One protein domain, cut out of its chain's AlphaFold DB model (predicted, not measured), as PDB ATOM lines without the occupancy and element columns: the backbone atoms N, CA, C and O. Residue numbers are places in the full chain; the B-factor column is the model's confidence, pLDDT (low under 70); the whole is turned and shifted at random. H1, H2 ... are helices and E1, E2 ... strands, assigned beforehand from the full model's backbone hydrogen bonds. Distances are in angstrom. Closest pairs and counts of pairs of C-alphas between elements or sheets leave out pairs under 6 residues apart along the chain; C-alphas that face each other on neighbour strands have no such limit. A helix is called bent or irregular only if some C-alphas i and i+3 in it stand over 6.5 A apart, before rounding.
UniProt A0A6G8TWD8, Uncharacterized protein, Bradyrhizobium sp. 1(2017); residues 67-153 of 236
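Overview. This is residues 67 to 153 of the 236 residues of an uncharacterized protein of Bradyrhizobium sp. 1(2017) (UniProt A0A6G8TWD8). The model is a loose rod of two parts set end to end: at one end a long helix, H3, with the short helix H1 packed on it and the small hairpin E1 and E2 beyond H1; at the other end a two-stranded ribbon, E3 and E4, with a long loop and the short helix H2. Chain links from H1 to E3 and from E4 to H3 join the two parts. The printed part has 87 residues, with three named helices and four named strands in the order E1, E2, H1, E3, H2, E4, H3; both two-stranded sheets are antiparallel, and the class is mixed, helices and strands. The radius of gyration of the C-alphas is 15.0 A, and the spans are 47 by 23 by 20 A.

Arrangement. E1, residues 76 to 79, and E2, residues 82 to 85, form an antiparallel hairpin, their directions at 138 degrees, with N 77 and O 84 within hydrogen-bond range at 2.8 A. E1 is near H1, residues 87 to 92. H1 touches H3, residues 136 to 153, at a steep tilt of 52 degrees, opposite ways; the closest C-alphas are those of Leu 90 and Leu 146, 7.1 A apart, and H3 touches H1 with residues 145 to 149 alone. E2 and H3 are apart, but only just, at 8.3 A. E3, residues 99 to 103, and E4, residues 130 to 134, are antiparallel neighbours at 154 degrees, with N 100 and O 133 at 2.8 A and N 131 and O 102 at 2.8 A, within hydrogen-bond range. The closest C-alphas of E3 and H2, residues 124 to 129, are those of Tyr 103 and Leu 129, 6.0 A apart. H1 and H2 are apart. In H1 and H3 every O i to N i+4 pair is within hydrogen-bond range; in H2 it is 0 of 2, with 2 of 3 O i to N i+3 pairs within range.

Along the chain. E1 begins at C-alpha 76, (-24.187, 12.040, -12.930). E3 is 12.8 A long and E4 13.3 A. H2 is irregular: C-alphas 125 and 128 are 7.6 A apart. H3, 25.2 A long, ends at C-alpha 153, (-36.763, 24.713, -8.582).

Size, cuts and confidence. The C-alphas farthest apart, those of Asp 108 and Arg 153, are 48.2 A apart. The printed part has no cut. The link from E3 to H2, residues 104 to 123, is long; in it residues 115 to 116 pair with 121 to 122, antiparallel. Mean pLDDT of the printed part is 88.3, and residue 70 is under 70.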
ATOM      1  N   ARG A  67     -24.566  14.319 -19.883       84.94
ATOM      2  CA  ARG A  67     -24.028  13.706 -21.104       84.94
ATOM      3  C   ARG A  67     -22.548  13.385 -20.883       84.94
ATOM      4  O   ARG A  67     -21.847  14.226 -20.337       84.94
ATOM      5  N   PRO A  68     -22.037  12.243 -21.374       78.94
ATOM      6  CA  PRO A  68     -20.614  11.908 -21.242       78.94
ATOM      7  C   PRO A  68     -19.664  12.956 -21.836       78.94
ATOM      8  O   PRO A  68     -18.543  13.108 -21.373       78.94
ATOM      9  N   MET A  69     -20.123  13.669 -22.867       74.31
ATOM     10  CA  MET A  69     -19.372  14.729 -23.549       74.31
ATOM     11  C   MET A  69     -19.764  16.133 -23.068       74.31
ATOM     12  O   MET A  69     -19.363  17.122 -23.682       74.31
ATOM     13  N   ASP A  70     -20.598  16.239 -22.027       68.75
ATOM     14  CA  ASP A  70     -20.903  17.520 -21.397       68.75
ATOM     15  C   ASP A  70     -19.606  17.985 -20.734       68.75
ATOM     16  O   ASP A  70     -19.161  17.396 -19.757       68.75
ATOM     17  N   GLY A  71     -18.937  18.994 -21.298       71.31
ATOM     18  CA  GLY A  71     -17.648  19.489 -20.791       71.31
ATOM     19  C   GLY A  71     -17.714  20.084 -19.375       71.31
ATOM     20  O   GLY A  71     -16.709  20.607 -18.892       71.31
ATOM     21  N   LEU A  72     -18.893  20.030 -18.747       84.38
ATOM     22  CA  LEU A  72     -19.151  20.326 -17.351       84.38
ATOM     23  C   LEU A  72     -18.703  19.153 -16.483       84.38
ATOM     24  O   LEU A  72     -19.225  18.045 -16.578       84.38
ATOM     25  N   ASN A  73     -17.769  19.421 -15.579       83.19
ATOM     26  CA  ASN A  73     -17.259  18.427 -14.647       83.19
ATOM     27  C   ASN A  73     -18.199  18.218 -13.455       83.19
ATOM     28  O   ASN A  73     -17.871  18.521 -12.312       83.19
ATOM     29  N   ILE A  74     -19.411  17.764 -13.756       88.56
ATOM     30  CA  ILE A  74     -20.488  17.554 -12.797       88.56
ATOM     31  C   ILE A  74     -20.847  16.075 -12.811       88.56
ATOM     32  O   ILE A  74     -21.007  15.461 -13.873       88.56
ATOM     33  N   ARG A  75     -20.973  15.488 -11.619       89.25
ATOM     34  CA  ARG A  75     -21.269  14.061 -11.490       89.25
ATOM     35  C   ARG A  75     -22.673  13.732 -12.019       89.25
ATOM     36  O   ARG A  75     -23.588  14.552 -11.904       89.25
ATOM     37  N   PRO A  76     -22.863  12.532 -12.590       92.19
ATOM     38  CA  PRO A  76     -24.187  12.040 -12.930       92.19
ATOM     39  C   PRO A  76     -24.983  11.722 -11.661       92.19
ATOM     40  O   PRO A  76     -24.497  11.021 -10.774       92.19
ATOM     41  N   TRP A  77     -26.237  12.163 -11.614       93.12
ATOM     42  CA  TRP A  77     -27.198  11.793 -10.580       93.12
ATOM     43  C   TRP A  77     -28.378  11.039 -11.194       93.12
ATOM     44  O   TRP A  77     -29.033  11.506 -12.131       93.12
ATOM     45  N   LYS A  78     -28.623   9.822 -10.697       93.25
ATOM     46  CA  LYS A  78     -29.661   8.930 -11.221       93.25
ATOM     47  C   LYS A  78     -31.014   9.289 -10.614       93.25
ATOM     48  O   LYS A  78     -31.180   9.278  -9.400       93.25
ATOM     49  N   THR A  79     -31.991   9.540 -11.475       88.88
ATOM     50  CA  THR A  79     -33.379   9.831 -11.100       88.88
ATOM     51  C   THR A  79     -34.332   8.858 -11.794       88.88
ATOM     52  O   THR A  79     -33.925   8.102 -12.680       88.88
ATOM     53  N   LYS A  80     -35.622   8.902 -11.431       83.44
ATOM     54  CA  LYS A  80     -36.676   8.142 -12.130       83.44
ATOM     55  C   LYS A  80     -36.796   8.518 -13.617       83.44
ATOM     56  O   LYS A  80     -37.162   7.677 -14.427       83.44
ATOM     57  N   ASP A  81     -36.438   9.754 -13.967       80.75
ATOM     58  CA  ASP A  81     -36.596  10.329 -15.309       80.75
ATOM     59  C   ASP A  81     -35.304  10.227 -16.152       80.75
ATOM     60  O   ASP A  81     -35.224  10.759 -17.261       80.75
ATOM     61  N   GLY A  82     -34.276   9.549 -15.625       88.56
ATOM     62  CA  GLY A  82     -32.970   9.372 -16.256       88.56
ATOM     63  C   GLY A  82     -31.817   9.955 -15.440       88.56
ATOM     64  O   GLY A  82     -31.945  10.240 -14.248       88.56
ATOM     65  N   THR A  83     -30.661  10.104 -16.085       93.44
ATOM     66  CA  THR A  83     -29.456  10.656 -15.450       93.44
ATOM     67  C   THR A  83     -29.360  12.151 -15.726       93.44
ATOM     68  O   THR A  83     -29.369  12.578 -16.885       93.44
ATOM     69  N   ILE A  84     -29.262  12.945 -14.666       94.75
ATOM     70  CA  ILE A  84     -29.134  14.403 -14.731       94.75
ATOM     71  C   ILE A  84     -27.823  14.866 -14.099       94.75
ATOM     72  O   ILE A  84     -27.123  14.080 -13.464       94.75
ATOM     73  N   LEU A  85     -27.468  16.130 -14.317       94.00
ATOM     74  CA  LEU A  85     -26.385  16.802 -13.607       94.00
ATOM     75  C   LEU A  85     -26.714  16.823 -12.109       94.00
ATOM     76  O   LEU A  85     -27.816  17.231 -11.737       94.00
ATOM     77  N   ASP A  86     -25.782  16.382 -11.262       92.38
ATOM     78  CA  ASP A  86     -25.949  16.432  -9.810       92.38
ATOM     79  C   ASP A  86     -26.242  17.874  -9.339       92.38
ATOM     80  O   ASP A  86     -25.430  18.775  -9.583       92.38
ATOM     81  N   PRO A  87     -27.383  18.129  -8.667       92.12
ATOM     82  CA  PRO A  87     -27.767  19.479  -8.260       92.12
ATOM     83  C   PRO A  87     -26.802  20.116  -7.256       92.12
ATOM     84  O   PRO A  87     -26.655  21.339  -7.242       92.12
ATOM     85  N   THR A  88     -26.143  19.308  -6.420       92.00
ATOM     86  CA  THR A  88     -25.211  19.801  -5.398       92.00
ATOM     87  C   THR A  88     -23.936  20.310  -6.054       92.00
ATOM     88  O   THR A  88     -23.478  21.413  -5.758       92.00
ATOM     89  N   ASP A  89     -23.372  19.535  -6.977       90.94
ATOM     90  CA  ASP A  89     -22.178  19.926  -7.722       90.94
ATOM     91  C   ASP A  89     -22.467  21.077  -8.693       90.94
ATOM     92  O   ASP A  89     -21.666  22.005  -8.784       90.94
ATOM     93  N   LEU A  90     -23.640  21.090  -9.337       92.19
ATOM     94  CA  LEU A  90     -24.080  22.233 -10.141       92.19
ATOM     95  C   LEU A  90     -24.144  23.518  -9.297       92.19
ATOM     96  O   LEU A  90     -23.682  24.567  -9.739       92.19
ATOM     97  N   GLY A  91     -24.646  23.430  -8.060       91.25
ATOM     98  CA  GLY A  91     -24.665  24.546  -7.115       91.25
ATOM     99  C   GLY A  91     -23.269  25.067  -6.758       91.25
ATOM    100  O   GLY A  91     -23.066  26.278  -6.736       91.25
ATOM    101  N   LYS A  92     -22.292  24.174  -6.549       89.31
ATOM    102  CA  LYS A  92     -20.888  24.551  -6.277       89.31
ATOM    103  C   LYS A  92     -20.229  25.280  -7.448       89.31
ATOM    104  O   LYS A  92     -19.316  26.067  -7.228       89.31
ATOM    105  N   MET A  93     -20.673  25.014  -8.674       88.19
ATOM    106  CA  MET A  93     -20.092  25.586  -9.890       88.19
ATOM    107  C   MET A  93     -20.639  26.978 -10.232       88.19
ATOM    108  O   MET A  93     -20.076  27.624 -11.110       88.19
ATOM    109  N   ARG A  94     -21.691  27.464  -9.550       89.56
ATOM    110  CA  ARG A  94     -22.381  28.731  -9.873       89.56
ATOM    111  C   ARG A  94     -21.439  29.928 -10.009       89.56
ATOM    112  O   ARG A  94     -21.592  30.710 -10.939       89.56
ATOM    113  N   ASP A  95     -20.461  30.022  -9.116       84.81
ATOM    114  CA  ASP A  95     -19.520  31.145  -9.053       84.81
ATOM    115  C   ASP A  95     -18.101  30.747  -9.488       84.81
ATOM    116  O   ASP A  95     -17.139  31.478  -9.252       84.81
ATOM    117  N   VAL A  96     -17.951  29.575 -10.114       86.81
ATOM    118  CA  VAL A  96     -16.662  29.063 -10.586       86.81
ATOM    119  C   VAL A  96     -16.528  29.370 -12.077       86.81
ATOM    120  O   VAL A  96     -17.242  28.768 -12.887       86.81
ATOM    121  N   PRO A  97     -15.600  30.260 -12.482       87.94
ATOM    122  CA  PRO A  97     -15.362  30.536 -13.891       87.94
ATOM    123  C   PRO A  97     -14.947  29.268 -14.629       87.94
ATOM    124  O   PRO A  97     -14.045  28.548 -14.191       87.94
ATOM    125  N   GLN A  98     -15.575  29.009 -15.773       90.50
ATOM    126  CA  GLN A  98     -15.192  27.874 -16.602       90.50
ATOM    127  C   GLN A  98     -13.952  28.225 -17.420       90.50
ATOM    128  O   GLN A  98     -13.949  29.159 -18.225       90.50
ATOM    129  N   LEU A  99     -12.878  27.469 -17.193       90.81
ATOM    130  CA  LEU A  99     -11.578  27.687 -17.814       90.81
ATOM    131  C   LEU A  99     -11.187  26.486 -18.676       90.81
ATOM    132  O   LEU A  99     -11.497  25.331 -18.377       90.81
ATOM    133  N   SER A 100     -10.449  26.780 -19.738       89.56
ATOM    134  CA  SER A 100      -9.620  25.800 -20.428       89.56
ATOM    135  C   SER A 100      -8.185  25.966 -19.952       89.56
ATOM    136  O   SER A 100      -7.713  27.086 -19.739       89.56
ATOM    137  N   TRP A 101      -7.520  24.835 -19.753       90.75
ATOM    138  CA  TRP A 101      -6.171  24.756 -19.217       90.75
ATOM    139  C   TRP A 101      -5.249  24.192 -20.289       90.75
ATOM    140  O   TRP A 101      -5.572  23.194 -20.928       90.75
ATOM    141  N   GLU A 102      -4.120  24.852 -20.488       91.94
ATOM    142  CA  GLU A 102      -3.069  24.465 -21.420       91.94
ATOM    143  C   GLU A 102      -1.797  24.223 -20.614       91.94
ATOM    144  O   GLU A 102      -1.364  25.106 -19.873       91.94
ATOM    145  N   TYR A 103      -1.225  23.025 -20.719       91.69
ATOM    146  CA  TYR A 103       0.053  22.718 -20.083       91.69
ATOM    147  C   TYR A 103       1.175  23.486 -20.789       91.69
ATOM    148  O   TYR A 103       1.269  23.466 -22.014       91.69
ATOM    149  N   ILE A 104       2.005  24.184 -20.016       92.25
ATOM    150  CA  ILE A 104       3.149  24.973 -20.502       92.25
ATOM    151  C   ILE A 104       4.469  24.543 -19.845       92.25
ATOM    152  O   ILE A 104       5.482  25.230 -19.983       92.25
ATOM    153  N   GLY A 105       4.443  23.452 -19.077       84.81
ATOM    154  CA  GLY A 105       5.620  22.907 -18.415       84.81
ATOM    155  C   GLY A 105       6.516  22.088 -19.356       84.81
ATOM    156  O   GLY A 105       6.152  21.829 -20.503       84.81
ATOM    157  N   PRO A 106       7.707  21.687 -18.880       85.00
ATOM    158  CA  PRO A 106       8.567  20.730 -19.576       85.00
ATOM    159  C   PRO A 106       7.850  19.384 -19.785       85.00
ATOM    160  O   PRO A 106       7.225  18.891 -18.854       85.00
ATOM    161  N   GLU A 107       7.952  18.760 -20.963       77.75
ATOM    162  CA  GLU A 107       7.280  17.471 -21.249       77.75
ATOM    163  C   GLU A 107       7.677  16.352 -20.265       77.75
ATOM    164  O   GLU A 107       6.865  15.505 -19.908       77.75
ATOM    165  N   ASP A 108       8.917  16.368 -19.774       76.31
ATOM    166  CA  ASP A 108       9.448  15.426 -18.784       76.31
ATOM    167  C   ASP A 108       8.937  15.675 -17.356       76.31
ATOM    168  O   ASP A 108       9.111  14.829 -16.476       76.31
ATOM    169  N   ALA A 109       8.291  16.818 -17.128       72.12
ATOM    170  CA  ALA A 109       7.667  17.175 -15.867       72.12
ATOM    171  C   ALA A 109       6.160  16.897 -15.852       72.12
ATOM    172  O   ALA A 109       5.543  17.168 -14.831       72.12
ATOM    173  N   GLU A 110       5.536  16.388 -16.919       76.69
ATOM    174  CA  GLU A 110       4.105  16.060 -16.906       76.69
ATOM    175  C   GLU A 110       3.860  14.777 -16.090       76.69
ATOM    176  O   GLU A 110       4.200  13.667 -16.501       76.69
ATOM    177  N   ALA A 111       3.263  14.920 -14.902       76.44
ATOM    178  CA  ALA A 111       2.884  13.790 -14.058       76.44
ATOM    179  C   ALA A 111       1.380  13.501 -14.169       76.44
ATOM    180  O   ALA A 111       0.545  14.407 -14.207       76.44
ATOM    181  N   ALA A 112       1.018  12.216 -14.161       73.25
ATOM    182  CA  ALA A 112      -0.372  11.769 -14.293       73.25
ATOM    183  C   ALA A 112      -1.299  12.279 -13.169       73.25
ATOM    184  O   ALA A 112      -2.518  12.283 -13.319       73.25
ATOM    185  N   ASP A 113      -0.738  12.707 -12.038       86.38
ATOM    186  CA  ASP A 113      -1.473  13.172 -10.868       86.38
ATOM    187  C   ASP A 113      -1.604  14.702 -10.787       86.38
ATOM    188  O   ASP A 113      -2.105  15.209  -9.782       86.38
ATOM    189  N   MET A 114      -1.203  15.449 -11.820       89.12
ATOM    190  CA  MET A 114      -1.284  16.915 -11.825       89.12
ATOM    191  C   MET A 114      -2.711  17.459 -11.942       89.12
ATOM    192  O   MET A 114      -2.957  18.625 -11.624       89.12
ATOM    193  N   TRP A 115      -3.657  16.621 -12.372       87.56
ATOM    194  CA  TRP A 115      -5.040  17.002 -12.641       87.56
ATOM    195  C   TRP A 115      -5.983  16.657 -11.482       87.56
ATOM    196  O   TRP A 115      -5.962  15.549 -10.944       87.56
ATOM    197  N   ASP A 116      -6.849  17.601 -11.121       85.12
ATOM    198  CA  ASP A 116      -8.006  17.367 -10.264       85.12
ATOM    199  C   ASP A 116      -9.226  17.069 -11.145       85.12
ATOM    200  O   ASP A 116      -9.868  17.965 -11.700       85.12
ATOM    201  N   ALA A 117      -9.557  15.783 -11.268       76.12
ATOM    202  CA  ALA A 117     -10.728  15.333 -12.012       76.12
ATOM    203  C   ALA A 117     -12.061  15.706 -11.339       76.12
ATOM    204  O   ALA A 117     -13.089  15.637 -11.996       76.12
ATOM    205  N   GLY A 118     -12.083  16.098 -10.061       70.94
ATOM    206  CA  GLY A 118     -13.280  16.572  -9.357       70.94
ATOM    207  C   GLY A 118     -13.588  18.048  -9.617       70.94
ATOM    208  O   GLY A 118     -14.753  18.441  -9.613       70.94
ATOM    209  N   LEU A 119     -12.569  18.851  -9.935       74.12
ATOM    210  CA  LEU A 119     -12.707  20.283 -10.232       74.12
ATOM    211  C   LEU A 119     -12.390  20.660 -11.691       74.12
ATOM    212  O   LEU A 119     -12.470  21.835 -12.043       74.12
ATOM    213  N   ALA A 120     -12.021  19.687 -12.530       79.69
ATOM    214  CA  ALA A 120     -11.565  19.873 -13.913       79.69
ATOM    215  C   ALA A 120     -10.552  21.015 -14.075       79.69
ATOM    216  O   ALA A 120     -10.651  21.859 -14.972       79.69
ATOM    217  N   ARG A 121      -9.560  21.018 -13.187       86.00
ATOM    218  CA  ARG A 121      -8.437  21.955 -13.190       86.00
ATOM    219  C   ARG A 121      -7.168  21.259 -12.705       86.00
ATOM    220  O   ARG A 121      -7.262  20.218 -12.055       86.00
ATOM    221  N   PRO A 122      -5.983  21.832 -12.946       91.06
ATOM    222  CA  PRO A 122      -4.767  21.385 -12.282       91.06
ATOM    223  C   PRO A 122      -4.894  21.519 -10.760       91.06
ATOM    224  O   PRO A 122      -5.536  22.454 -10.264       91.06
ATOM    225  N   LYS A 123      -4.257  20.613 -10.012       91.25
ATOM    226  CA  LYS A 123      -4.143  20.761  -8.556       91.25
ATOM    227  C   LYS A 123      -3.309  22.000  -8.229       91.25
ATOM    228  O   LYS A 123      -2.411  22.374  -8.982       91.25
ATOM    229  N   ASP A 124      -3.556  22.585  -7.063       90.38
ATOM    230  CA  ASP A 124      -2.983  23.875  -6.653       90.38
ATOM    231  C   ASP A 124      -1.455  23.939  -6.769       90.38
ATOM    232  O   ASP A 124      -0.913  24.917  -7.284       90.38
ATOM    233  N   GLY A 125      -0.762  22.865  -6.377       90.25
ATOM    234  CA  GLY A 125       0.698  22.767  -6.470       90.25
ATOM    235  C   GLY A 125       1.250  22.830  -7.899       90.25
ATOM    236  O   GLY A 125       2.410  23.189  -8.080       90.25
ATOM    237  N   PHE A 126       0.429  22.549  -8.912       90.88
ATOM    238  CA  PHE A 126       0.830  22.496 -10.319       90.88
ATOM    239  C   PHE A 126       0.295  23.659 -11.153       90.88
ATOM    240  O   PHE A 126       0.644  23.747 -12.323       90.88
ATOM    241  N   LEU A 127      -0.491  24.588 -10.592       90.25
ATOM    242  CA  LEU A 127      -1.095  25.698 -11.354       90.25
ATOM    243  C   LEU A 127      -0.072  26.526 -12.148       90.25
ATOM    244  O   LEU A 127      -0.379  26.991 -13.239       90.25
ATOM    245  N   HIS A 128       1.149  26.677 -11.630       89.81
ATOM    246  CA  HIS A 128       2.241  27.401 -12.289       89.81
ATOM    247  C   HIS A 128       2.741  26.739 -13.590       89.81
ATOM    248  O   HIS A 128       3.422  27.396 -14.373       89.81
ATOM    249  N   LEU A 129       2.404  25.465 -13.825       92.25
ATOM    250  CA  LEU A 129       2.724  24.711 -15.043       92.25
ATOM    251  C   LEU A 129       1.624  24.804 -16.106       92.25
ATOM    252  O   LEU A 129       1.756  24.206 -17.172       92.25
ATOM    253  N   PHE A 130       0.537  25.532 -15.836       93.25
ATOM    254  CA  PHE A 130      -0.586  25.664 -16.755       93.25
ATOM    255  C   PHE A 130      -0.918  27.127 -17.027       93.25
ATOM    256  O   PHE A 130      -0.864  27.992 -16.154       93.25
ATOM    257  N   LYS A 131      -1.349  27.396 -18.255       94.12
ATOM    258  CA  LYS A 131      -1.996  28.644 -18.639       94.12
ATOM    259  C   LYS A 131      -3.501  28.420 -18.719       94.12
ATOM    260  O   LYS A 131      -3.955  27.447 -19.314       94.12
ATOM    261  N   SER A 132      -4.282  29.333 -18.150       93.62
ATOM    262  CA  SER A 132      -5.743  29.300 -18.241       93.62
ATOM    263  C   SER A 132      -6.282  30.368 -19.184       93.62
ATOM    264  O   SER A 132      -5.781  31.495 -19.202       93.62
ATOM    265  N   LYS A 133      -7.367  30.056 -19.892       93.25
ATOM    266  CA  LYS A 133      -8.203  31.039 -20.600       93.25
ATOM    267  C   LYS A 133      -9.690  30.720 -20.390       93.25
ATOM    268  O   LYS A 133     -10.017  29.536 -20.252       93.25
ATOM    269  N   PRO A 134     -10.587  31.722 -20.380       92.81
ATOM    270  CA  PRO A 134     -12.026  31.481 -20.309       92.81
ATOM    271  C   PRO A 134     -12.504  30.509 -21.392       92.81
ATOM    272  O   PRO A 134     -12.082  30.598 -22.546       92.81
ATOM    273  N   ASP A 135     -13.376  29.578 -21.012       92.19
ATOM    274  CA  ASP A 135     -14.046  28.649 -21.920       92.19
ATOM    275  C   ASP A 135     -15.517  29.062 -22.066       92.19
ATOM    276  O   ASP A 135     -16.382  28.681 -21.277       92.19
ATOM    277  N   GLU A 136     -15.800  29.881 -23.082       92.88
ATOM    278  CA  GLU A 136     -17.137  30.443 -23.321       92.88
ATOM    279  C   GLU A 136     -18.199  29.378 -23.631       92.88
ATOM    280  O   GLU A 136     -19.384  29.594 -23.368       92.88
ATOM    281  N   LEU A 137     -17.803  28.233 -24.202       90.75
ATOM    282  CA  LEU A 137     -18.729  27.144 -24.509       90.75
ATOM    283  C   LEU A 137     -19.153  26.433 -23.226       90.75
ATOM    284  O   LEU A 137     -20.351  26.239 -23.009       90.75
ATOM    285  N   LYS A 138     -18.190  26.099 -22.357       90.44
ATOM    286  CA  LYS A 138     -18.488  25.522 -21.040       90.44
ATOM    287  C   LYS A 138     -19.256  26.495 -20.161       90.44
ATOM    288  O   LYS A 138     -20.228  26.081 -19.537       90.44
ATOM    289  N   GLN A 139     -18.875  27.773 -20.151       92.81
ATOM    290  CA  GLN A 139     -19.581  28.786 -19.371       92.81
ATOM    291  C   GLN A 139     -21.043  28.893 -19.813       92.81
ATOM    292  O   GLN A 139     -21.940  28.745 -18.994       92.81
ATOM    293  N   ARG A 140     -21.306  29.012 -21.120       93.00
ATOM    294  CA  ARG A 140     -22.677  29.062 -21.652       93.00
ATOM    295  C   ARG A 140     -23.491  27.820 -21.300       93.00
ATOM    296  O   ARG A 140     -24.672  27.922 -20.982       93.00
ATOM    297  N   ARG A 141     -22.866  26.644 -21.372       92.69
ATOM    298  CA  ARG A 141     -23.505  25.369 -21.037       92.69
ATOM    299  C   ARG A 141     -23.844  25.276 -19.544       92.69
ATOM    300  O   ARG A 141     -24.919  24.774 -19.208       92.69
ATOM    301  N   LEU A 142     -22.955  25.768 -18.678       93.81
ATOM    302  CA  LEU A 142     -23.178  25.894 -17.238       93.81
ATOM    303  C   LEU A 142     -24.314  26.878 -16.944       93.81
ATOM    304  O   LEU A 142     -25.229  26.530 -16.206       93.81
ATOM    305  N   ASP A 143     -24.300  28.058 -17.565       94.94
ATOM    306  CA  ASP A 143     -25.331  29.086 -17.392       94.94
ATOM    307  C   ASP A 143     -26.716  28.564 -17.808       94.94
ATOM    308  O   ASP A 143     -27.707  28.784 -17.110       94.94
ATOM    309  N   GLU A 144     -26.793  27.813 -18.915       95.31
ATOM    310  CA  GLU A 144     -28.023  27.147 -19.360       95.31
ATOM    311  C   GLU A 144     -28.523  26.125 -18.326       95.31
ATOM    312  O   GLU A 144     -29.715  26.095 -18.012       95.31
ATOM    313  N   ALA A 145     -27.622  25.307 -17.771       95.12
ATOM    314  CA  ALA A 145     -27.964  24.337 -16.734       95.12
ATOM    315  C   ALA A 145     -28.447  25.029 -15.451       95.12
ATOM    316  O   ALA A 145     -29.484  24.651 -14.910       95.12
ATOM    317  N   LEU A 146     -27.734  26.055 -14.983       96.00
ATOM    318  CA  LEU A 146     -28.087  26.813 -13.781       96.00
ATOM    319  C   LEU A 146     -29.448  27.486 -13.931       96.00
ATOM    320  O   LEU A 146     -30.300  27.336 -13.059       96.00
ATOM    321  N   LYS A 147     -29.689  28.145 -15.068       96.75
ATOM    322  CA  LYS A 147     -30.984  28.758 -15.362       96.75
ATOM    323  C   LYS A 147     -32.110  27.723 -15.342       96.75
ATOM    324  O   LYS A 147     -33.127  27.944 -14.691       96.75
ATOM    325  N   ALA A 148     -31.923  26.579 -16.002       96.44
ATOM    326  CA  ALA A 148     -32.922  25.513 -16.014       96.44
ATOM    327  C   ALA A 148     -33.159  24.907 -14.618       96.44
ATOM    328  O   ALA A 148     -34.291  24.552 -14.292       96.44
ATOM    329  N   ALA A 149     -32.117  24.796 -13.787       95.81
ATOM    330  CA  ALA A 149     -32.240  24.359 -12.398       95.81
ATOM    331  C   ALA A 149     -33.032  25.359 -11.552       95.81
ATOM    332  O   ALA A 149     -33.917  24.943 -10.806       95.81
ATOM    333  N   ASP A 150     -32.755  26.654 -11.697       96.75
ATOM    334  CA  ASP A 150     -33.437  27.717 -10.959       96.75
ATOM    335  C   ASP A 150     -34.921  27.801 -11.352       96.75
ATOM    336  O   ASP A 150     -35.794  27.841 -10.482       96.75
ATOM    337  N   GLU A 151     -35.230  27.730 -12.650       97.19
ATOM    338  CA  GLU A 151     -36.607  27.696 -13.158       97.19
ATOM    339  C   GLU A 151     -37.362  26.448 -12.679       97.19
ATOM    340  O   GLU A 151     -38.479  26.549 -12.169       97.19
ATOM    341  N   HIS A 152     -36.749  25.264 -12.786       95.56
ATOM    342  CA  HIS A 152     -37.358  24.020 -12.317       95.56
ATOM    343  C   HIS A 152     -37.598  24.040 -10.805       95.56
ATOM    344  O   HIS A 152     -38.671  23.651 -10.342       95.56
ATOM    345  N   ARG A 153     -36.628  24.542 -10.030       95.44
ATOM    346  CA  ARG A 153     -36.763  24.713  -8.582       95.44
ATOM    347  C   ARG A 153     -37.922  25.641  -8.242       95.44
ATOM    348  O   ARG A 153     -38.734  25.272  -7.404       95.44
TER     349      ARG A 153